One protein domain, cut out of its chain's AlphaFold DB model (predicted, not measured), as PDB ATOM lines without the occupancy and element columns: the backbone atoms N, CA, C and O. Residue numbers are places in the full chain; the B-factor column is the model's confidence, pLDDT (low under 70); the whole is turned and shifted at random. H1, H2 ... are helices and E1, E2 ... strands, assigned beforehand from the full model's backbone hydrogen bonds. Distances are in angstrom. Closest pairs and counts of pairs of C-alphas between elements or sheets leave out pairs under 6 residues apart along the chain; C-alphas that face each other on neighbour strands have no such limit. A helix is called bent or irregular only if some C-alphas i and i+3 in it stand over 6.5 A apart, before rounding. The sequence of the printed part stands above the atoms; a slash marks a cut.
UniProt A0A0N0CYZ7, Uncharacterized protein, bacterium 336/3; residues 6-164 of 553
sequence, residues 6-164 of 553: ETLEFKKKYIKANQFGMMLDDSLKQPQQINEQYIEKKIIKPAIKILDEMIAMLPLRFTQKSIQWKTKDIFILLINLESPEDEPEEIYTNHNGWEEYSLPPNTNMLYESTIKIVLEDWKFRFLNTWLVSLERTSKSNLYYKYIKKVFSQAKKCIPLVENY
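Overview. This is residues 6 to 164 of the 553 residues of an uncharacterized protein of bacterium 336/3 (UniProt A0A0N0CYZ7). Three long helices, H1, H2 and H3, make an up-and-down bundle, each running against the one before it in the chain, and H4 packs along H3. At the end of the bundle where H1 begins is a small antiparallel sheet of two strands, E1 and E4, and the hairpin of E2 and E3 lies farther out still, at one end of the longest axis. The printed part has 159 residues, with four named helices and four named strands in the order H1 H2 E1 E2 E3 E4 H3 H4, and its class is mostly helix. It is elongated, spanning 58 by 33 by 31 A, and only just loose, close to compact, with a radius of gyration of the C-alphas of 18.3 A.

Arrangement. E1, residues 75 to 80, and E4, residues 107 to 111, are antiparallel neighbours at 156 degrees, with N 77 and O 110 at 2.8 A and N 108 and O 79 at 2.9 A, within hydrogen-bond range. Residues 64 to 65 pair with residues 75 to 76 of E1, antiparallel. E2, residues 91 to 95, and E3, residues 98 to 102, form a hairpin, with N 93 and O 100 at 2.9 A. E1 and E2 are apart, as are E3 and E4. The closest C-alphas of E1 and H1, residues 6 to 28, are those of Ile 79 and Lys 11, 6.3 A apart. H1 touches H2, residues 36 to 56, with the C-alphas of Ala 17 and Ala 47 closest at 5.5 A; this helical hairpin has a shallow tilt of 25 degrees, opposite ways. H2 touches H3, residues 115 to 137, closest at the C-alphas of Ile 48 and Lys 123, 5.9 A, at a shallow tilt of 13 degrees, opposite ways. H1 and H3 are close but not clearly touching; their closest C-alphas, Gly 21 and Phe 126, are 7.3 A apart. H3 and H4, residues 141 to 162, touch as a helical hairpin at a shallow tilt of 29 degrees, closest at the C-alphas of Leu 134 and Tyr 143, 5.6 A. H2 and H4 are apart, but only just, at 8.4 A. Every O i to N i+4 pair is within hydrogen-bond range in H1 and H3, against 14 of 17 in H2 and 14 of 18 in H4.

Along the chain. H1 begins at C-alpha 6, (-7.873, 4.192, -43.963), and is 33.3 A long; H2 is 28.4 A, H3 33.3 A and H4 32.9 A. H2 and H4 are irregular, but only just: C-alphas 42 and 45 are 6.7 A apart, and C-alphas 156 and 159 are 6.53 A apart. E1 measures 16.9 A, E2 and E3 13.1 A each, and E4 13.3 A. H4 ends at C-alpha 162, (8.596, 12.008, -66.468).

Size, cuts and confidence. The two C-alphas farthest apart, those of Asn 96 and Asn 141, are 61.7 A apart. The printed part has no cut. The link from H2 to E1, residues 57 to 74, is long. The mean pLDDT of the printed part is 90.1, and it is under 70 at residues 31 to 32, 70 to 72 and 164.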
ATOM      1  N   GLU A   6      -9.137   4.249 -43.219       91.50
ATOM      2  CA  GLU A   6      -7.873   4.192 -43.963       91.50
ATOM      3  C   GLU A   6      -7.233   5.581 -44.124       91.50
ATOM      4  O   GLU A   6      -6.013   5.712 -44.017       91.50
ATOM      5  N   THR A   7      -8.041   6.630 -44.315       92.00
ATOM      6  CA  THR A   7      -7.564   8.019 -44.417       92.00
ATOM      7  C   THR A   7      -6.983   8.509 -43.091       92.00
ATOM      8  O   THR A   7      -5.915   9.120 -43.088       92.00
ATOM      9  N   LEU A   8      -7.627   8.201 -41.959       93.25
ATOM     10  CA  LEU A   8      -7.105   8.560 -40.634       93.25
ATOM     11  C   LEU A   8      -5.762   7.874 -40.351       93.25
ATOM     12  O   LEU A   8      -4.817   8.512 -39.888       93.25
ATOM     13  N   GLU A   9      -5.652   6.577 -40.652       96.31
ATOM     14  CA  GLU A   9      -4.394   5.844 -40.487       96.31
ATOM     15  C   GLU A   9      -3.293   6.413 -41.395       96.31
ATOM     16  O   GLU A   9      -2.144   6.557 -40.970       96.31
ATOM     17  N   PHE A  10      -3.638   6.819 -42.621       96.75
ATOM     18  CA  PHE A  10      -2.694   7.480 -43.514       96.75
ATOM     19  C   PHE A  10      -2.196   8.809 -42.930       96.75
ATOM     20  O   PHE A  10      -0.986   9.038 -42.893       96.75
ATOM     21  N   LYS A  11      -3.097   9.659 -42.412       95.75
ATOM     22  CA  LYS A  11      -2.738  10.925 -41.747       95.75
ATOM     23  C   LYS A  11      -1.793  10.690 -40.565       95.75
ATOM     24  O   LYS A  11      -0.755  11.341 -40.471       95.75
ATOM     25  N   LYS A  12      -2.077   9.694 -39.715       97.19
ATOM     26  CA  LYS A  12      -1.209   9.305 -38.583       97.19
ATOM     27  C   LYS A  12       0.202   8.940 -39.034       97.19
ATOM     28  O   LYS A  12       1.187   9.390 -38.443       97.19
ATOM     29  N   LYS A  13       0.314   8.138 -40.094       98.12
ATOM     30  CA  LYS A  13       1.607   7.765 -40.680       98.12
ATOM     31  C   LYS A  13       2.324   8.962 -41.305       98.12
ATOM     32  O   LYS A  13       3.530   9.093 -41.105       98.12
ATOM     33  N   TYR A  14       1.595   9.848 -41.983       97.31
ATOM     34  CA  TYR A  14       2.143  11.062 -42.588       97.31
ATOM     35  C   TYR A  14       2.800  11.971 -41.543       97.31
ATOM     36  O   TYR A  14       3.970  12.326 -41.685       97.31
ATOM     37  N   ILE A  15       2.094  12.268 -40.447       97.31
ATOM     38  CA  ILE A  15       2.621  13.074 -39.334       97.31
ATOM     39  C   ILE A  15       3.888  12.437 -38.761       97.31
ATOM     40  O   ILE A  15       4.899  13.106 -38.553       97.31
ATOM     41  N   LYS A  16       3.876  11.117 -38.559       97.62
ATOM     42  CA  LYS A  16       5.033  10.394 -38.026       97.62
ATOM     43  C   LYS A  16       6.234  10.403 -38.979       97.62
ATOM     44  O   LYS A  16       7.372  10.510 -38.527       97.62
ATOM     45  N   ALA A  17       6.008  10.304 -40.289       97.38
ATOM     46  CA  ALA A  17       7.065  10.457 -41.286       97.38
ATOM     47  C   ALA A  17       7.650  11.880 -41.268       97.38
ATOM     48  O   ALA A  17       8.871  12.028 -41.289       97.38
ATOM     49  N   ASN A  18       6.802  12.906 -41.136       96.06
ATOM     50  CA  ASN A  18       7.230  14.299 -40.994       96.06
ATOM     51  C   ASN A  18       8.109  14.509 -39.744       96.06
ATOM     52  O   ASN A  18       9.182  15.103 -39.830       96.06
ATOM     53  N   GLN A  19       7.718  13.930 -38.603       96.38
ATOM     54  CA  GLN A  19       8.512  13.962 -37.367       96.38
ATOM     55  C   GLN A  19       9.904  13.342 -37.549       96.38
ATOM     56  O   GLN A  19      10.886  13.893 -37.056       96.38
ATOM     57  N   PHE A  20      10.029  12.234 -38.290       97.69
ATOM     58  CA  PHE A  20      11.350  11.676 -38.598       97.69
ATOM     59  C   PHE A  20      12.211  12.613 -39.451       97.69
ATOM     60  O   PHE A  20      13.430  12.597 -39.295       97.69
ATOM     61  N   GLY A  21      11.601  13.419 -40.325       94.75
ATOM     62  CA  GLY A  21      12.296  14.449 -41.101       94.75
ATOM     63  C   GLY A  21      12.916  15.495 -40.183       94.75
ATOM     64  O   GLY A  21      14.126  15.695 -40.210       94.75
ATOM     65  N   MET A  22      12.111  16.044 -39.271       94.25
ATOM     66  CA  MET A  22      12.576  17.003 -38.262       94.25
ATOM     67  C   MET A  22      13.688  16.417 -37.381       94.25
ATOM     68  O   MET A  22      14.724  17.045 -37.179       94.25
ATOM     69  N   MET A  23      13.520  15.174 -36.911       94.81
ATOM     70  CA  MET A  23      14.544  14.482 -36.123       94.81
ATOM     71  C   MET A  23      15.850  14.286 -36.899       94.81
ATOM     72  O   MET A  23      16.925  14.335 -36.295       94.81
ATOM     73  N   LEU A  24      15.776  14.014 -38.209       94.44
ATOM     74  CA  LEU A  24      16.960  13.896 -39.054       94.44
ATOM     75  C   LEU A  24      17.673  15.244 -39.142       94.44
ATOM     76  O   LEU A  24      18.862  15.300 -38.844       94.44
ATOM     77  N   ASP A  25      16.953  16.310 -39.484       91.94
ATOM     78  CA  ASP A  25      17.526  17.651 -39.618       91.94
ATOM     79  C   ASP A  25      18.190  18.106 -38.314       91.94
ATOM     80  O   ASP A  25      19.338  18.552 -38.323       91.94
ATOM     81  N   ASP A  26      17.528  17.903 -37.173       91.12
ATOM     82  CA  ASP A  26      18.088  18.216 -35.857       91.12
ATOM     83  C   ASP A  26      19.341  17.393 -35.538       91.12
ATOM     84  O   ASP A  26      20.329  17.937 -35.041       91.12
ATOM     85  N   SER A  27      19.343  16.100 -35.880       89.56
ATOM     86  CA  SER A  27      20.502  15.222 -35.668       89.56
ATOM     87  C   SER A  27      21.711  15.617 -36.523       89.56
ATOM     88  O   SER A  27      22.844  15.303 -36.162       89.56
ATOM     89  N   LEU A  28      21.490  16.291 -37.656       88.69
ATOM     90  CA  LEU A  28      22.539  16.677 -38.603       88.69
ATOM     91  C   LEU A  28      23.087  18.096 -38.388       88.69
ATOM     92  O   LEU A  28      24.128  18.430 -38.956       88.69
ATOM     93  N   LYS A  29      22.461  18.914 -37.528       87.12
ATOM     94  CA  LYS A  29      22.943  20.270 -37.184       87.12
ATOM     95  C   LYS A  29      24.322  20.286 -36.515       87.12
ATOM     96  O   LYS A  29      25.002  21.307 -36.567       87.12
ATOM     97  N   GLN A  30      24.752  19.182 -35.896       79.88
ATOM     98  CA  GLN A  30      26.054  19.069 -35.221       79.88
ATOM     99  C   GLN A  30      26.876  17.890 -35.777       79.88
ATOM    100  O   GLN A  30      26.915  16.815 -35.172       79.88
ATOM    101  N   PRO A  31      27.587  18.074 -36.909       68.31
ATOM    102  CA  PRO A  31      28.264  16.986 -37.624       68.31
ATOM    103  C   PRO A  31      29.295  16.208 -36.792       68.31
ATOM    104  O   PRO A  31      29.557  15.038 -37.053       68.31
ATOM    105  N   GLN A  32      29.869  16.845 -35.769       68.75
ATOM    106  CA  GLN A  32      30.916  16.278 -34.913       68.75
ATOM    107  C   GLN A  32      30.388  15.262 -33.881       68.75
ATOM    108  O   GLN A  32      31.184  14.592 -33.230       68.75
ATOM    109  N   GLN A  33      29.065  15.135 -33.723       71.62
ATOM    110  CA  GLN A  33      28.423  14.263 -32.727       71.62
ATOM    111  C   GLN A  33      27.486  13.220 -33.359       71.62
ATOM    112  O   GLN A  33      26.625  12.650 -32.685       71.62
ATOM    113  N   ILE A  34      27.635  12.955 -34.659       81.56
ATOM    114  CA  ILE A  34      26.738  12.055 -35.386       81.56
ATOM    115  C   ILE A  34      26.894  10.612 -34.893       81.56
ATOM    116  O   ILE A  34      27.891   9.934 -35.137       81.56
ATOM    117  N   ASN A  35      25.846  10.101 -34.242       87.75
ATOM    118  CA  ASN A  35      25.717   8.684 -33.928       87.75
ATOM    119  C   ASN A  35      25.065   7.949 -35.110       87.75
ATOM    120  O   ASN A  35      23.838   7.832 -35.192       87.75
ATOM    121  N   GLU A  36      25.894   7.430 -36.021       90.12
ATOM    122  CA  GLU A  36      25.433   6.768 -37.249       90.12
ATOM    123  C   GLU A  36      24.453   5.618 -36.982       90.12
ATOM    124  O   GLU A  36      23.461   5.457 -37.695       90.12
ATOM    125  N   GLN A  37      24.692   4.824 -35.934       89.00
ATOM    126  CA  GLN A  37      23.828   3.689 -35.606       89.00
ATOM    127  C   GLN A  37      22.462   4.135 -35.089       89.00
ATOM    128  O   GLN A  37      21.454   3.493 -35.402       89.00
ATOM    129  N   TYR A  38      22.425   5.207 -34.295       92.38
ATOM    130  CA  TYR A  38      21.180   5.798 -33.823       92.38
ATOM    131  C   TYR A  38      20.364   6.322 -35.003       92.38
ATOM    132  O   TYR A  38      19.227   5.887 -35.177       92.38
ATOM    133  N   ILE A  39      20.956   7.154 -35.867       93.50
ATOM    134  CA  ILE A  39      20.255   7.730 -37.023       93.50
ATOM    135  C   ILE A  39      19.752   6.624 -37.959       93.50
ATOM    136  O   ILE A  39      18.572   6.599 -38.317       93.50
ATOM    137  N   GLU A  40      20.591   5.635 -38.288       94.25
ATOM    138  CA  GLU A  40      20.192   4.544 -39.180       94.25
ATOM    139  C   GLU A  40      19.025   3.717 -38.601       94.25
ATOM    140  O   GLU A  40      18.075   3.387 -39.317       94.25
ATOM    141  N   LYS A  41      19.089   3.348 -37.310       95.31
ATOM    142  CA  LYS A  41      18.112   2.443 -36.673       95.31
ATOM    143  C   LYS A  41      16.846   3.143 -36.190       95.31
ATOM    144  O   LYS A  41      15.794   2.509 -36.190       95.31
ATOM    145  N   LYS A  42      16.945   4.387 -35.723       96.50
ATOM    146  CA  LYS A  42      15.847   5.109 -35.064       96.50
ATOM    147  C   LYS A  42      15.157   6.121 -35.966       96.50
ATOM    148  O   LYS A  42      14.003   6.421 -35.693       96.50
ATOM    149  N   ILE A  43      15.810   6.577 -37.036       96.56
ATOM    150  CA  ILE A  43      15.255   7.593 -37.937       96.56
ATOM    151  C   ILE A  43      15.077   7.013 -39.341       96.56
ATOM    152  O   ILE A  43      13.950   6.796 -39.778       96.56
ATOM    153  N   ILE A  44      16.170   6.657 -40.022       97.12
ATOM    154  CA  ILE A  44      16.127   6.313 -41.451       97.12
ATOM    155  C   ILE A  44      15.320   5.039 -41.720       97.12
ATOM    156  O   ILE A  44      14.413   5.048 -42.549       97.12
ATOM    157  N   LYS A  45      15.616   3.921 -41.040       97.06
ATOM    158  CA  LYS A  45      14.873   2.664 -41.265       97.06
ATOM    159  C   LYS A  45      13.379   2.790 -40.918       97.06
ATOM    160  O   LYS A  45      12.572   2.351 -41.739       97.06
ATOM    161  N   PRO A  46      12.986   3.369 -39.765       98.00
ATOM    162  CA  PRO A  46      11.578   3.603 -39.454       98.00
ATOM    163  C   PRO A  46      10.865   4.527 -40.444       98.00
ATOM    164  O   PRO A  46       9.761   4.190 -40.860       98.00
ATOM    165  N   ALA A  47      11.494   5.631 -40.866       98.00
ATOM    166  CA  ALA A  47      10.909   6.561 -41.832       98.00
ATOM    167  C   ALA A  47      10.608   5.871 -43.167       98.00
ATOM    168  O   ALA A  47       9.479   5.921 -43.649       98.00
ATOM    169  N   ILE A  48      11.585   5.142 -43.722       98.06
ATOM    170  CA  ILE A  48      11.398   4.400 -44.976       98.06
ATOM    171  C   ILE A  48      10.296   3.347 -44.839       98.06
ATOM    172  O   ILE A  48       9.454   3.247 -45.725       98.06
ATOM    173  N   LYS A  49      10.254   2.610 -43.719       98.25
ATOM    174  CA  LYS A  49       9.202   1.614 -43.472       98.25
ATOM    175  C   LYS A  49       7.807   2.248 -43.475       98.25
ATOM    176  O   LYS A  49       6.906   1.709 -44.102       98.25
ATOM    177  N   ILE A  50       7.633   3.382 -42.795       98.38
ATOM    178  CA  ILE A  50       6.345   4.088 -42.761       98.38
ATOM    179  C   ILE A  50       5.952   4.579 -44.152       98.38
ATOM    180  O   ILE A  50       4.797   4.432 -44.539       98.38
ATOM    181  N   LEU A  51       6.897   5.119 -44.920       98.31
ATOM    182  CA  LEU A  51       6.623   5.575 -46.282       98.31
ATOM    183  C   LEU A  51       6.234   4.414 -47.205       98.31
ATOM    184  O   LEU A  51       5.311   4.562 -48.000       98.31
ATOM    185  N   ASP A  52       6.874   3.250 -47.072       98.31
ATOM    186  CA  ASP A  52       6.479   2.038 -47.801       98.31
ATOM    187  C   ASP A  52       5.058   1.580 -47.424       98.31
ATOM    188  O   ASP A  52       4.270   1.251 -48.310       98.31
ATOM    189  N   GLU A  53       4.702   1.611 -46.133       98.12
ATOM    190  CA  GLU A  53       3.336   1.329 -45.666       98.12
ATOM    191  C   GLU A  53       2.325   2.320 -46.262       98.12
ATOM    192  O   GLU A  53       1.289   1.902 -46.767       98.12
ATOM    193  N   MET A  54       2.635   3.619 -46.267       98.12
ATOM    194  CA  MET A  54       1.769   4.661 -46.832       98.12
ATOM    195  C   MET A  54       1.575   4.516 -48.343       98.12
ATOM    196  O   MET A  54       0.461   4.665 -48.835       98.12
ATOM    197  N   ILE A  55       2.637   4.201 -49.089       97.31
ATOM    198  CA  ILE A  55       2.550   3.960 -50.535       97.31
ATOM    199  C   ILE A  55       1.667   2.738 -50.822       97.31
ATOM    200  O   ILE A  55       0.896   2.760 -51.779       97.31
ATOM    201  N   ALA A  56       1.741   1.694 -49.989       97.25
ATOM    202  CA  ALA A  56       0.903   0.501 -50.118       97.25
ATOM    203  C   ALA A  56      -0.588   0.758 -49.822       97.25
ATOM    204  O   ALA A  56      -1.426  -0.045 -50.225       97.25
ATOM    205  N   MET A  57      -0.924   1.866 -49.152       96.44
ATOM    206  CA  MET A  57      -2.311   2.283 -48.915       96.44
ATOM    207  C   MET A  57      -2.945   2.997 -50.122       96.44
ATOM    208  O   MET A  57      -4.141   3.266 -50.095       96.44
ATOM    209  N   LEU A  58      -2.174   3.326 -51.167       94.31
ATOM    210  CA  LEU A  58      -2.687   4.011 -52.359       94.31
ATOM    211  C   LEU A  58      -3.315   3.024 -53.372       94.31
ATOM    212  O   LEU A  58      -2.773   1.932 -53.563       94.31
ATOM    213  N   PRO A  59      -4.382   3.421 -54.101       91.62
ATOM    214  CA  PRO A  59      -5.040   4.732 -54.064       91.62
ATOM    215  C   PRO A  59      -5.956   4.909 -52.841       91.62
ATOM    216  O   PRO A  59      -6.640   3.979 -52.420       91.62
ATOM    217  N   LEU A  60      -5.993   6.130 -52.305       88.81
ATOM    218  CA  LEU A  60      -6.884   6.530 -51.212       88.81
ATOM    219  C   LEU A  60      -8.062   7.332 -51.757       88.81
ATOM    220  O   LEU A  60      -7.944   7.989 -52.784       88.81
ATOM    221  N   ARG A  61      -9.187   7.331 -51.038       84.12
ATOM    222  CA  ARG A  61     -10.345   8.158 -51.394       84.12
ATOM    223  C   ARG A  61     -10.179   9.571 -50.845       84.12
ATOM    224  O   ARG A  61     -10.196   9.760 -49.629       84.12
ATOM    225  N   PHE A  62     -10.055  10.547 -51.739       86.50
ATOM    226  CA  PHE A  62     -10.009  11.966 -51.399       86.50
ATOM    227  C   PHE A  62     -11.420  12.542 -51.567       86.50
ATOM    228  O   PHE A  62     -11.993  12.495 -52.650       86.50
ATOM    229  N   THR A  63     -12.026  13.035 -50.485       79.38
ATOM    230  CA  THR A  63     -13.421  13.516 -50.505       79.38
ATOM    231  C   THR A  63     -13.558  15.019 -50.693       79.38
ATOM    232  O   THR A  63     -14.658  15.493 -50.963       79.38
ATOM    233  N   GLN A  64     -12.468  15.767 -50.534       85.00
ATOM    234  CA  GLN A  64     -12.465  17.220 -50.626       85.00
ATOM    235  C   GLN A  64     -11.959  17.657 -52.003       85.00
ATOM    236  O   GLN A  64     -10.905  17.210 -52.455       85.00
ATOM    237  N   LYS A  65     -12.715  18.537 -52.666       85.94
ATOM    238  CA  LYS A  65     -12.250  19.270 -53.851       85.94
ATOM    239  C   LYS A  65     -11.584  20.565 -53.405       85.94
ATOM    240  O   LYS A  65     -12.074  21.184 -52.464       85.94
ATOM    241  N   SER A  66     -10.521  20.976 -54.091       84.94
ATOM    242  CA  SER A  66      -9.879  22.257 -53.783       84.94
ATOM    243  C   SER A  66     -10.773  23.432 -54.181       84.94
ATOM    244  O   SER A  66     -11.192  23.535 -55.338       84.94
ATOM    245  N   ILE A  67     -11.038  24.346 -53.245       84.38
ATOM    246  CA  ILE A  67     -11.803  25.571 -53.515       84.38
ATOM    247  C   ILE A  67     -10.996  26.587 -54.329       84.38
ATOM    248  O   ILE A  67     -11.604  27.436 -54.975       84.38
ATOM    249  N   GLN A  68      -9.661  26.493 -54.335       79.88
ATOM    250  CA  GLN A  68      -8.789  27.317 -55.180       79.88
ATOM    251  C   GLN A  68      -8.965  26.977 -56.670       79.88
ATOM    252  O   GLN A  68      -8.805  27.829 -57.541       79.88
ATOM    253  N   TRP A  69      -9.335  25.731 -56.982       75.56
ATOM    254  CA  TRP A  69      -9.386  25.212 -58.348       75.56
ATOM    255  C   TRP A  69     -10.798  24.770 -58.748       75.56
ATOM    256  O   TRP A  69     -10.968  23.696 -59.317       75.56
ATOM    257  N   LYS A  70     -11.817  25.605 -58.493       64.69
ATOM    258  CA  LYS A  70     -13.250  25.273 -58.699       64.69
ATOM    259  C   LYS A  70     -13.590  24.714 -60.090       64.69
ATOM    260  O   LYS A  70     -14.554  23.967 -60.224       64.69
ATOM    261  N   THR A  71     -12.829  25.083 -61.121       56.81
ATOM    262  CA  THR A  71     -13.047  24.671 -62.520       56.81
ATOM    263  C   THR A  71     -12.350  23.368 -62.912       56.81
ATOM    264  O   THR A  71     -12.574  22.875 -64.016       56.81
ATOM    265  N   LYS A  72     -11.510  22.794 -62.043       68.25
ATOM    266  CA  LYS A  72     -10.802  21.533 -62.287       68.25
ATOM    267  C   LYS A  72     -11.224  20.518 -61.225       68.25
ATOM    268  O   LYS A  72     -11.269  20.843 -60.045       68.25
ATOM    269  N   ASP A  73     -11.506  19.276 -61.621       77.69
ATOM    270  CA  ASP A  73     -11.796  18.172 -60.691       77.69
ATOM    271  C   ASP A  73     -10.523  17.728 -59.942       77.69
ATOM    272  O   ASP A  73      -9.998  16.634 -60.141       77.69
ATOM    273  N   ILE A  74      -9.985  18.615 -59.100       83.56
ATOM    274  CA  ILE A  74      -8.782  18.397 -58.299       83.56
ATOM    275  C   ILE A  74      -9.198  18.031 -56.881       83.56
ATOM    276  O   ILE A  74      -9.751  18.849 -56.142       83.56
ATOM    277  N   PHE A  75      -8.886  16.795 -56.500       89.56
ATOM    278  CA  PHE A  75      -9.125  16.276 -55.164       89.56
ATOM    279  C   PHE A  75      -7.880  16.419 -54.288       89.56
ATOM    280  O   PHE A  75      -6.759  16.089 -54.696       89.56
ATOM    281  N   ILE A  76      -8.097  16.908 -53.067       92.00
ATOM    282  CA  ILE A  76      -7.055  17.187 -52.079       92.00
ATOM    283  C   ILE A  76      -7.304  16.443 -50.764       92.00
ATOM    284  O   ILE A  76      -8.428  16.067 -50.431       92.00
ATOM    285  N   LEU A  77      -6.220  16.225 -50.025       93.19
ATOM    286  CA  LEU A  77      -6.221  15.747 -48.651       93.19
ATOM    287  C   LEU A  77      -5.463  16.764 -47.802       93.19
ATOM    288  O   LEU A  77      -4.259  16.952 -47.989       93.19
ATOM    289  N   LEU A  78      -6.172  17.396 -46.869       93.56
ATOM    290  CA  LEU A  78      -5.582  18.300 -45.892       93.56
ATOM    291  C   LEU A  78      -5.238  17.535 -44.609       93.56
ATOM    292  O   LEU A  78      -6.023  16.720 -44.115       93.56
ATOM    293  N   ILE A  79      -4.034  17.762 -44.088       94.19
ATOM    294  CA  ILE A  79      -3.500  17.076 -42.908       94.19
ATOM    295  C   ILE A  79      -2.998  18.122 -41.920       94.19
ATOM    296  O   ILE A  79      -2.003  18.787 -42.202       94.19
ATOM    297  N   ASN A  80      -3.639  18.227 -40.754       94.94
ATOM    298  CA  ASN A  80      -3.083  18.971 -39.628       94.94
ATOM    299  C   ASN A  80      -1.923  18.161 -39.019       94.94
ATOM    300  O   ASN A  80      -2.090  17.006 -38.622       94.94
ATOM    301  N   LEU A  81      -0.733  18.759 -38.970       94.25
ATOM    302  CA  LEU A  81       0.491  18.125 -38.485       94.25
ATOM    303  C   LEU A  81       0.520  17.909 -36.963       94.25
ATOM    304  O   LEU A  81       1.324  17.107 -36.487       94.25
ATOM    305  N   GLU A  82      -0.344  18.585 -36.206       93.88
ATOM    306  CA  GLU A  82      -0.468  18.442 -34.750       93.88
ATOM    307  C   GLU A  82      -1.508  17.388 -34.349       93.88
ATOM    308  O   GLU A  82      -1.341  16.720 -33.328       93.88
ATOM    309  N   SER A  83      -2.561  17.213 -35.153       92.69
ATOM    310  CA  SER A  83      -3.688  16.330 -34.841       92.69
ATOM    311  C   SER A  83      -4.209  15.613 -36.096       92.69
ATOM    312  O   SER A  83      -4.845  16.243 -36.939       92.69
ATOM    313  N   PRO A  84      -3.993  14.292 -36.250       90.00
ATOM    314  CA  PRO A  84      -4.464  13.549 -37.424       90.00
ATOM    315  C   PRO A  84      -5.989  13.389 -37.488       90.00
ATOM    316  O   PRO A  84      -6.527  13.105 -38.562       90.00
ATOM    317  N   GLU A  85      -6.677  13.520 -36.351       91.06
ATOM    318  CA  GLU A  85      -8.139  13.523 -36.253       91.06
ATOM    319  C   GLU A  85      -8.764  14.859 -36.681       91.06
ATOM    320  O   GLU A  85      -9.968  14.905 -36.928       91.06
ATOM    321  N   ASP A  86      -7.969  15.930 -36.761       90.62
ATOM    322  CA  ASP A  86      -8.449  17.231 -37.211       90.62
ATOM    323  C   ASP A  86      -8.644  17.260 -38.739       90.62
ATOM    324  O   ASP A  86      -7.867  16.692 -39.522       90.62
ATOM    325  N   GLU A  87      -9.722  17.915 -39.163       88.94
ATOM    326  CA  GLU A  87     -10.159  18.020 -40.557       88.94
ATOM    327  C   GLU A  87     -10.145  19.498 -40.968       88.94
ATOM    328  O   GLU A  87     -11.199  20.135 -40.990       88.94
ATOM    329  N   PRO A  88      -8.954  20.067 -41.244       90.62
ATOM    330  CA  PRO A  88      -8.840  21.454 -41.674       90.62
ATOM    331  C   PRO A  88      -9.537  21.669 -43.023       90.62
ATOM    332  O   PRO A  88      -9.597  20.763 -43.853       90.62
ATOM    333  N   GLU A  89     -10.015  22.889 -43.254       90.62
ATOM    334  CA  GLU A  89     -10.680  23.311 -44.492       90.62
ATOM    335  C   GLU A  89      -9.922  24.489 -45.130       90.62
ATOM    336  O   GLU A  89      -9.267  25.265 -44.433       90.62
ATOM    337  N   GLU A  90      -9.988  24.622 -46.458       90.12
ATOM    338  CA  GLU A  90      -9.463  25.806 -47.150       90.12
ATOM    339  C   GLU A  90     -10.314  27.041 -46.810       90.12
ATOM    340  O   GLU A  90     -11.542  26.968 -46.757       90.12
ATOM    341  N   ILE A  91      -9.663  28.191 -46.628       91.12
ATOM    342  CA  ILE A  91     -10.311  29.467 -46.305       91.12
ATOM    343  C   ILE A  91     -10.282  30.357 -47.552       91.12
ATOM    344  O   ILE A  91      -9.225  30.529 -48.157       91.12
ATOM    345  N   TYR A  92     -11.434  30.926 -47.916       90.75
ATOM    346  CA  TYR A  92     -11.583  31.913 -48.990       90.75
ATOM    347  C   TYR A  92     -11.923  33.285 -48.406       90.75
ATOM    348  O   TYR A  92     -12.891  33.413 -47.652       90.75
ATOM    349  N   THR A  93     -11.168  34.304 -48.801       89.50
ATOM    350  CA  THR A  93     -11.410  35.709 -48.458       89.50
ATOM    351  C   THR A  93     -11.493  36.547 -49.736       89.50
ATOM    352  O   THR A  93     -10.767  36.312 -50.698       89.50
ATOM    353  N   ASN A  94     -12.420  37.512 -49.777       87.19
ATOM    354  CA  ASN A  94     -12.548  38.463 -50.886       87.19
ATOM    355  C   ASN A  94     -12.348  39.883 -50.354       87.19
ATOM    356  O   ASN A  94     -13.139  40.357 -49.534       87.19
ATOM    357  N   HIS A  95     -11.292  40.545 -50.818       81.56
ATOM    358  CA  HIS A  95     -10.958  41.914 -50.445       81.56
ATOM    359  C   HIS A  95     -11.000  42.798 -51.692       81.56
ATOM    360  O   HIS A  95     -10.115  42.727 -52.536       81.56
ATOM    361  N   ASN A  96     -12.028  43.646 -51.819       78.88
ATOM    362  CA  ASN A  96     -12.177  44.603 -52.926       78.88
ATOM    363  C   ASN A  96     -12.076  43.967 -54.331       78.88
ATOM    364  O   ASN A  96     -11.453  44.534 -55.225       78.88
ATOM    365  N   GLY A  97     -12.662  42.781 -54.527       80.75
ATOM    366  CA  GLY A  97     -12.616  42.063 -55.806       80.75
ATOM    367  C   GLY A  97     -11.400  41.149 -55.982       80.75
ATOM    368  O   GLY A  97     -11.346  40.416 -56.967       80.75
ATOM    369  N   TRP A  98     -10.465  41.133 -55.027       75.06
ATOM    370  CA  TRP A  98      -9.344  40.195 -54.997       75.06
ATOM    371  C   TRP A  98      -9.713  38.931 -54.227       75.06
ATOM    372  O   TRP A  98     -10.095  38.999 -53.058       75.06
ATOM    373  N   GLU A  99      -9.587  37.780 -54.885       88.75
ATOM    374  CA  GLU A  99      -9.781  36.467 -54.275       88.75
ATOM    375  C   GLU A  99      -8.485  35.965 -53.632       88.75
ATOM    376  O   GLU A  99      -7.470  35.806 -54.312       88.75
ATOM    377  N   GLU A 100      -8.528  35.658 -52.340       87.50
ATOM    378  CA  GLU A 100      -7.428  35.056 -51.593       87.50
ATOM    379  C   GLU A 100      -7.852  33.690 -51.034       87.50
ATOM    380  O   GLU A 100      -8.979  33.488 -50.578       87.50
ATOM    381  N   TYR A 101      -6.928  32.730 -51.110       89.06
ATOM    382  CA  TYR A 101      -7.117  31.354 -50.666       89.06
ATOM    383  C   TYR A 101      -5.987  30.995 -49.700       89.06
ATOM    384  O   TYR A 101      -4.815  31.050 -50.076       89.06
ATOM    385  N   SER A 102      -6.322  30.604 -48.471       90.50
ATOM    386  CA  SER A 102      -5.336  30.266 -47.438       90.50
ATOM    387  C   SER A 102      -5.642  28.936 -46.751       90.50
ATOM    388  O   SER A 102      -6.799  28.523 -46.660       90.50
ATOM    389  N   LEU A 103      -4.604  28.283 -46.227       91.38
ATOM    390  CA  LEU A 103      -4.724  27.091 -45.386       91.38
ATOM    391  C   LEU A 103      -4.549  27.465 -43.903       91.38
ATOM    392  O   LEU A 103      -3.739  28.346 -43.601       91.38
ATOM    393  N   PRO A 104      -5.239  26.785 -42.968       92.56
ATOM    394  CA  PRO A 104      -4.977  26.940 -41.543       92.56
ATOM    395  C   PRO A 104      -3.507  26.637 -41.192       92.56
ATOM    396  O   PRO A 104      -2.865  25.827 -41.876       92.56
ATOM    397  N   PRO A 105      -2.960  27.222 -40.109       91.62
ATOM    398  CA  PRO A 105      -1.619  26.894 -39.631       91.62
ATOM    399  C   PRO A 105      -1.420  25.384 -39.452       91.62
ATOM    400  O   PRO A 105      -2.369  24.651 -39.176       91.62
ATOM    401  N   ASN A 106      -0.179  24.914 -39.604       92.44
ATOM    402  CA  ASN A 106       0.194  23.500 -39.460       92.44
ATOM    403  C   ASN A 106      -0.540  22.530 -40.406       92.44
ATOM    404  O   ASN A 106      -0.559  21.327 -40.146       92.44
ATOM    405  N   THR A 107      -1.123  23.014 -41.505       93.75
ATOM    406  CA  THR A 107      -1.832  22.169 -42.474       93.75
ATOM    407  C   THR A 107      -0.984  21.906 -43.713       93.75
ATOM    408  O   THR A 107      -0.587  22.834 -44.414       93.75
ATOM    409  N   ASN A 108      -0.773  20.628 -44.031       93.50
ATOM    410  CA  ASN A 108      -0.214  20.205 -45.312       93.50
ATOM    411  C   ASN A 108      -1.326  19.789 -46.274       93.50
ATOM    412  O   ASN A 108      -2.232  19.043 -45.906       93.50
ATOM    413  N   MET A 109      -1.206  20.214 -47.530       93.12
ATOM    414  CA  MET A 109      -2.101  19.828 -48.617       93.12
ATOM    415  C   MET A 109      -1.421  18.810 -49.533       93.12
ATOM    416  O   MET A 109      -0.331  19.052 -50.052       93.12
ATOM    417  N   LEU A 110      -2.082  17.676 -49.755       92.56
ATOM    418  CA  LEU A 110      -1.662  16.648 -50.704       92.56
ATOM    419  C   LEU A 110      -2.682  16.540 -51.831       92.56
ATOM    420  O   LEU A 110      -3.883  16.577 -51.582       92.56
ATOM    421  N   TYR A 111      -2.209  16.340 -53.057       90.50
ATOM    422  CA  TYR A 111      -3.067  16.122 -54.219       90.50
ATOM    423  C   TYR A 111      -3.150  14.636 -54.538       90.50
ATOM    424  O   TYR A 111      -2.126  13.947 -54.547       90.50
ATOM    425  N   GLU A 112      -4.349  14.151 -54.857       89.50
ATOM    426  CA  GLU A 112      -4.561  12.743 -55.216       89.50
ATOM    427  C   GLU A 112      -3.662  12.326 -56.389       89.50
ATOM    428  O   GLU A 112      -3.049  11.259 -56.376       89.50
ATOM    429  N   SER A 113      -3.517  13.217 -57.372       86.31
ATOM    430  CA  SER A 113      -2.718  12.971 -58.568       86.31
ATOM    431  C   SER A 113      -1.224  12.821 -58.266       86.31
ATOM    432  O   SER A 113      -0.569  11.993 -58.888       86.31
ATOM    433  N   THR A 114      -0.665  13.562 -57.303       89.69
ATOM    434  CA  THR A 114       0.794  13.617 -57.083       89.69
ATOM    435  C   THR A 114       1.272  12.932 -55.806       89.69
ATOM    436  O   THR A 114       2.479  12.765 -55.630       89.69
ATOM    437  N   ILE A 115       0.375  12.467 -54.928       92.69
ATOM    438  CA  ILE A 115       0.746  11.926 -53.610       92.69
ATOM    439  C   ILE A 115       1.771  10.789 -53.684       92.69
ATOM    440  O   ILE A 115       2.705  10.741 -52.886       92.69
ATOM    441  N   LYS A 116       1.671   9.908 -54.685       94.06
ATOM    442  CA  LYS A 116       2.644   8.825 -54.879       94.06
ATOM    443  C   LYS A 116       4.050   9.356 -55.177       94.06
ATOM    444  O   LYS A 116       5.020   8.813 -54.653       94.06
ATOM    445  N   ILE A 117       4.159  10.406 -55.995       93.06
ATOM    446  CA  ILE A 117       5.439  11.057 -56.308       93.06
ATOM    447  C   ILE A 117       6.024  11.661 -55.036       93.06
ATOM    448  O   ILE A 117       7.185  11.411 -54.732       93.06
ATOM    449  N   VAL A 118       5.208  12.388 -54.267       93.12
ATOM    450  CA  VAL A 118       5.638  13.042 -53.023       93.12
ATOM    451  C   VAL A 118       6.207  12.027 -52.027       93.12
ATOM    452  O   VAL A 118       7.283  12.246 -51.474       93.12
ATOM    453  N   LEU A 119       5.540  10.885 -51.827       96.69
ATOM    454  CA  LEU A 119       6.016   9.862 -50.888       96.69
ATOM    455  C   LEU A 119       7.311   9.176 -51.355       96.69
ATOM    456  O   LEU A 119       8.196   8.901 -50.543       96.69
ATOM    457  N   GLU A 120       7.452   8.902 -52.655       97.19
ATOM    458  CA  GLU A 120       8.685   8.321 -53.205       97.19
ATOM    459  C   GLU A 120       9.845   9.332 -53.208       97.19
ATOM    460  O   GLU A 120      10.993   8.937 -52.978       97.19
ATOM    461  N   ASP A 121       9.564  10.626 -53.395       95.94
ATOM    462  CA  ASP A 121      10.542  11.705 -53.225       95.94
ATOM    463  C   ASP A 121      10.997  11.829 -51.771       95.94
ATOM    464  O   ASP A 121      12.194  11.893 -51.510       95.94
ATOM    465  N   TRP A 122      10.083  11.773 -50.798       96.88
ATOM    466  CA  TRP A 122      10.455  11.784 -49.381       96.88
ATOM    467  C   TRP A 122      11.413  10.645 -49.044       96.88
ATOM    468  O   TRP A 122      12.439  10.871 -48.399       96.88
ATOM    469  N   LYS A 123      11.154   9.430 -49.546       97.62
ATOM    470  CA  LYS A 123      12.094   8.310 -49.394       97.62
ATOM    471  C   LYS A 123      13.459   8.642 -49.981       97.62
ATOM    472  O   LYS A 123      14.473   8.363 -49.344       97.62
ATOM    473  N   PHE A 124      13.496   9.228 -51.177       97.75
ATOM    474  CA  PHE A 124      14.746   9.676 -51.777       97.75
ATOM    475  C   PHE A 124      15.452  10.710 -50.891       97.75
ATOM    476  O   PHE A 124      16.629  10.522 -50.602       97.75
ATOM    477  N   ARG A 125      14.752  11.738 -50.398       96.25
ATOM    478  CA  ARG A 125      15.327  12.792 -49.546       96.25
ATOM    479  C   ARG A 125      15.909  12.237 -48.252       96.25
ATOM    480  O   ARG A 125      17.055  12.540 -47.951       96.25
ATOM    481  N   PHE A 126      15.198  11.354 -47.547       97.19
ATOM    482  CA  PHE A 126      15.737  10.685 -46.355       97.19
ATOM    483  C   PHE A 126      17.043   9.942 -46.653       97.19
ATOM    484  O   PHE A 126      18.016  10.055 -45.906       97.19
ATOM    485  N   LEU A 127      17.077   9.175 -47.747       97.00
ATOM    486  CA  LEU A 127      18.267   8.421 -48.139       97.00
ATOM    487  C   LEU A 127      19.408   9.347 -48.579       97.00
ATOM    488  O   LEU A 127      20.554   9.098 -48.214       97.00
ATOM    489  N   ASN A 128      19.097  10.390 -49.347       95.75
ATOM    490  CA  ASN A 128      20.063  11.321 -49.915       95.75
ATOM    491  C   ASN A 128      20.695  12.211 -48.843       95.75
ATOM    492  O   ASN A 128      21.914  12.276 -48.745       95.75
ATOM    493  N   THR A 129      19.880  12.838 -47.992       94.12
ATOM    494  CA  THR A 129      20.359  13.656 -46.870       94.12
ATOM    495  C   THR A 129      21.266  12.836 -45.954       94.12
ATOM    496  O   THR A 129      22.337  13.295 -45.553       94.12
ATOM    497  N   TRP A 130      20.894  11.580 -45.684       93.69
ATOM    498  CA  TRP A 130      21.739  10.686 -44.899       93.69
ATOM    499  C   TRP A 130      23.056  10.339 -45.600       93.69
ATOM    500  O   TRP A 130      24.114  10.360 -44.974       93.69
ATOM    501  N   LEU A 131      23.013  10.058 -46.904       93.38
ATOM    502  CA  LEU A 131      24.203   9.752 -47.692       93.38
ATOM    503  C   LEU A 131      25.196  10.926 -47.728       93.38
ATOM    504  O   LEU A 131      26.375  10.719 -47.445       93.38
ATOM    505  N   VAL A 132      24.716  12.145 -47.989       90.44
ATOM    506  CA  VAL A 132      25.539  13.368 -47.991       90.44
ATOM    507  C   VAL A 132      26.184  13.600 -46.621       90.44
ATOM    508  O   VAL A 132      27.350  13.985 -46.529       90.44
ATOM    509  N   SER A 133      25.465  13.320 -45.531       89.44
ATOM    510  CA  SER A 133      26.038  13.401 -44.184       89.44
ATOM    511  C   SER A 133      27.164  12.387 -43.960       89.44
ATOM    512  O   SER A 133      28.193  12.725 -43.370       89.44
ATOM    513  N   LEU A 134      26.983  11.142 -44.406       89.56
ATOM    514  CA  LEU A 134      28.004  10.096 -44.289       89.56
ATOM    515  C   LEU A 134      29.255  10.426 -45.112       89.56
ATOM    516  O   LEU A 134      30.373  10.184 -44.657       89.56
ATOM    517  N   GLU A 135      29.073  11.014 -46.297       88.38
ATOM    518  CA  GLU A 135      30.165  11.464 -47.165       88.38
ATOM    519  C   GLU A 135      31.060  12.506 -46.481       88.38
ATOM    520  O   GLU A 135      32.284  12.435 -46.589       88.38
ATOM    521  N   ARG A 136      30.449  13.445 -45.747       83.44
ATOM    522  CA  ARG A 136      31.146  14.540 -45.055       83.44
ATOM    523  C   ARG A 136      31.868  14.113 -43.779       83.44
ATOM    524  O   ARG A 136      32.809  14.788 -43.377       83.44
ATOM    525  N   THR A 137      31.411  13.052 -43.117       81.69
ATOM    526  CA  THR A 137      31.864  12.717 -41.756       81.69
ATOM    527  C   THR A 137      32.810  11.531 -41.688       81.69
ATOM    528  O   THR A 137      33.820  11.615 -40.994       81.69
ATOM    529  N   SER A 138      32.507  10.428 -42.374       75.44
ATOM    530  CA  SER A 138      33.214   9.165 -42.125       75.44
ATOM    531  C   SER A 138      33.538   8.353 -43.373       75.44
ATOM    532  O   SER A 138      34.460   7.540 -43.324       75.44
ATOM    533  N   LYS A 139      32.771   8.515 -44.465       81.94
ATOM    534  CA  LYS A 139      32.776   7.593 -45.617       81.94
ATOM    535  C   LYS A 139      32.781   6.114 -45.178       81.94
ATOM    536  O   LYS A 139      33.485   5.282 -45.744       81.94
ATOM    537  N   SER A 140      32.011   5.787 -44.134       82.44
ATOM    538  CA  SER A 140      31.998   4.458 -43.508       82.44
ATOM    539  C   SER A 140      31.394   3.368 -44.413       82.44
ATOM    540  O   SER A 140      30.848   3.635 -45.480       82.44
ATOM    541  N   ASN A 141      31.378   2.104 -43.973       85.31
ATOM    542  CA  ASN A 141      30.666   1.034 -44.696       85.31
ATOM    543  C   ASN A 141      29.170   1.345 -44.932       85.31
ATOM    544  O   ASN A 141      28.558   0.803 -45.858       85.31
ATOM    545  N   LEU A 142      28.565   2.217 -44.112       87.69
ATOM    546  CA  LEU A 142      27.202   2.691 -44.340       87.69
ATOM    547  C   LEU A 142      27.109   3.586 -45.581       87.69
ATOM    548  O   LEU A 142      26.125   3.468 -46.306       87.69
ATOM    549  N   TYR A 143      28.123   4.398 -45.886       90.31
ATOM    550  CA  TYR A 143      28.154   5.241 -47.088       90.31
ATOM    551  C   TYR A 143      27.951   4.391 -48.354       90.31
ATOM    552  O   TYR A 143      26.948   4.540 -49.055       90.31
ATOM    553  N   TYR A 144      28.791   3.373 -48.565       88.81
ATOM    554  CA  TYR A 144      28.691   2.471 -49.723       88.81
ATOM    555  C   TYR A 144      27.375   1.688 -49.789       88.81
ATOM    556  O   TYR A 144      26.838   1.423 -50.871       88.81
ATOM    557  N   LYS A 145      26.820   1.318 -48.630       90.94
ATOM    558  CA  LYS A 145      25.500   0.682 -48.544       90.94
ATOM    559  C   LYS A 145      24.392   1.625 -49.018       90.94
ATOM    560  O   LYS A 145      23.472   1.177 -49.703       90.94
ATOM    561  N   TYR A 146      24.451   2.897 -48.635       93.00
ATOM    562  CA  TYR A 146      23.403   3.872 -48.921       93.00
ATOM    563  C   TYR A 146      23.502   4.485 -50.322       93.00
ATOM    564  O   TYR A 146      22.443   4.747 -50.889       93.00
ATOM    565  N   ILE A 147      24.686   4.553 -50.950       92.50
ATOM    566  CA  ILE A 147      24.819   4.903 -52.384       92.50
ATOM    567  C   ILE A 147      23.888   4.034 -53.236       92.50
ATOM    568  O   ILE A 147      23.053   4.534 -53.990       92.50
ATOM    569  N   LYS A 148      23.960   2.706 -53.061       90.88
ATOM    570  CA  LYS A 148      23.133   1.758 -53.828       90.88
ATOM    571  C   LYS A 148      21.634   1.986 -53.608       90.88
ATOM    572  O   LYS A 148      20.845   1.824 -54.538       90.88
ATOM    573  N   LYS A 149      21.238   2.368 -52.389       94.81
ATOM    574  CA  LYS A 149      19.838   2.660 -52.049       94.81
ATOM    575  C   LYS A 149      19.354   3.959 -52.684       94.81
ATOM    576  O   LYS A 149      18.277   3.954 -53.274       94.81
ATOM    577  N   VAL A 150      20.151   5.026 -52.616       95.25
ATOM    578  CA  VAL A 150      19.854   6.308 -53.272       95.25
ATOM    579  C   VAL A 150      19.724   6.104 -54.778       95.25
ATOM    580  O   VAL A 150      18.741   6.543 -55.360       95.25
ATOM    581  N   PHE A 151      20.628   5.343 -55.400       92.69
ATOM    582  CA  PHE A 151      20.560   5.032 -56.833       92.69
ATOM    583  C   PHE A 151      19.288   4.292 -57.216       92.69
ATOM    584  O   PHE A 151      18.631   4.645 -58.195       92.69
ATOM    585  N   SER A 152      18.948   3.250 -56.456       93.88
ATOM    586  CA  SER A 152      17.738   2.480 -56.709       93.88
ATOM    587  C   SER A 152      16.491   3.351 -56.577       93.88
ATOM    588  O   SER A 152      15.582   3.224 -57.392       93.88
ATOM    589  N   GLN A 153      16.450   4.233 -55.576       97.00
ATOM    590  CA  GLN A 153      15.311   5.115 -55.351       97.00
ATOM    591  C   GLN A 153      15.233   6.214 -56.422       97.00
ATOM    592  O   GLN A 153      14.176   6.397 -57.008       97.00
ATOM    593  N   ALA A 154      16.343   6.869 -56.772       95.44
ATOM    594  CA  ALA A 154      16.397   7.887 -57.825       95.44
ATOM    595  C   ALA A 154      15.906   7.344 -59.178       95.44
ATOM    596  O   ALA A 154      15.045   7.941 -59.822       95.44
ATOM    597  N   LYS A 155      16.387   6.156 -59.576       92.81
ATOM    598  CA  LYS A 155      15.938   5.474 -60.804       92.81
ATOM    599  C   LYS A 155      14.456   5.110 -60.775       92.81
ATOM    600  O   LYS A 155      13.838   5.049 -61.832       92.81
ATOM    601  N   LYS A 156      13.896   4.862 -59.587       93.88
ATOM    602  CA  LYS A 156      12.461   4.627 -59.399       93.88
ATOM    603  C   LYS A 156      11.658   5.926 -59.517       93.88
ATOM    604  O   LYS A 156      10.583   5.900 -60.104       93.88
ATOM    605  N   CYS A 157      12.171   7.040 -58.992       93.38
ATOM    606  CA  CYS A 157      11.465   8.321 -58.985       93.38
ATOM    607  C   CYS A 157      11.434   9.008 -60.357       93.38
ATOM    608  O   CYS A 157      10.388   9.530 -60.726       93.38
ATOM    609  N   ILE A 158      12.523   8.973 -61.136       90.94
ATOM    610  CA  ILE A 158      12.599   9.625 -62.463       90.94
ATOM    611  C   ILE A 158      11.380   9.317 -63.361       90.94
ATOM    612  O   ILE A 158      10.702  10.264 -63.752       90.94
ATOM    613  N   PRO A 159      11.028   8.046 -63.651       89.69
ATOM    614  CA  PRO A 159       9.888   7.751 -64.521       89.69
ATOM    615  C   PRO A 159       8.538   8.157 -63.914       89.69
ATOM    616  O   PRO A 159       7.599   8.415 -64.657       89.69
ATOM    617  N   LEU A 160       8.411   8.240 -62.582       87.31
ATOM    618  CA  LEU A 160       7.172   8.711 -61.949       87.31
ATOM    619  C   LEU A 160       6.923  10.194 -62.239       87.31
ATOM    620  O   LEU A 160       5.770  10.588 -62.388       87.31
ATOM    621  N   VAL A 161       7.990  10.990 -62.338       84.06
ATOM    622  CA  VAL A 161       7.905  12.415 -62.672       84.06
ATOM    623  C   VAL A 161       7.801  12.620 -64.188       84.06
ATOM    624  O   VAL A 161       6.962  13.395 -64.630       84.06
ATOM    625  N   GLU A 162       8.585  11.889 -64.994       78.44
ATOM    626  CA  GLU A 162       8.596  12.008 -66.468       78.44
ATOM    627  C   GLU A 162       7.283  11.577 -67.147       78.44
ATOM    628  O   GLU A 162       7.040  11.961 -68.288       78.44
ATOM    629  N   ASN A 163       6.450  10.771 -66.484       70.81
ATOM    630  CA  ASN A 163       5.155  10.349 -67.025       70.81
ATOM    631  C   ASN A 163       4.105  11.476 -67.055       70.81
ATOM    632  O   ASN A 163       3.037  11.284 -67.634       70.81
ATOM    633  N   TYR A 164       4.385  12.631 -66.446       60.81
ATOM    634  CA  TYR A 164       3.607  13.850 -66.657       60.81
ATOM    635  C   TYR A 164       4.090  14.512 -67.947       60.81
ATOM    636  O   TYR A 164       5.298  14.595 -68.160       60.81
TER     637      TYR A 164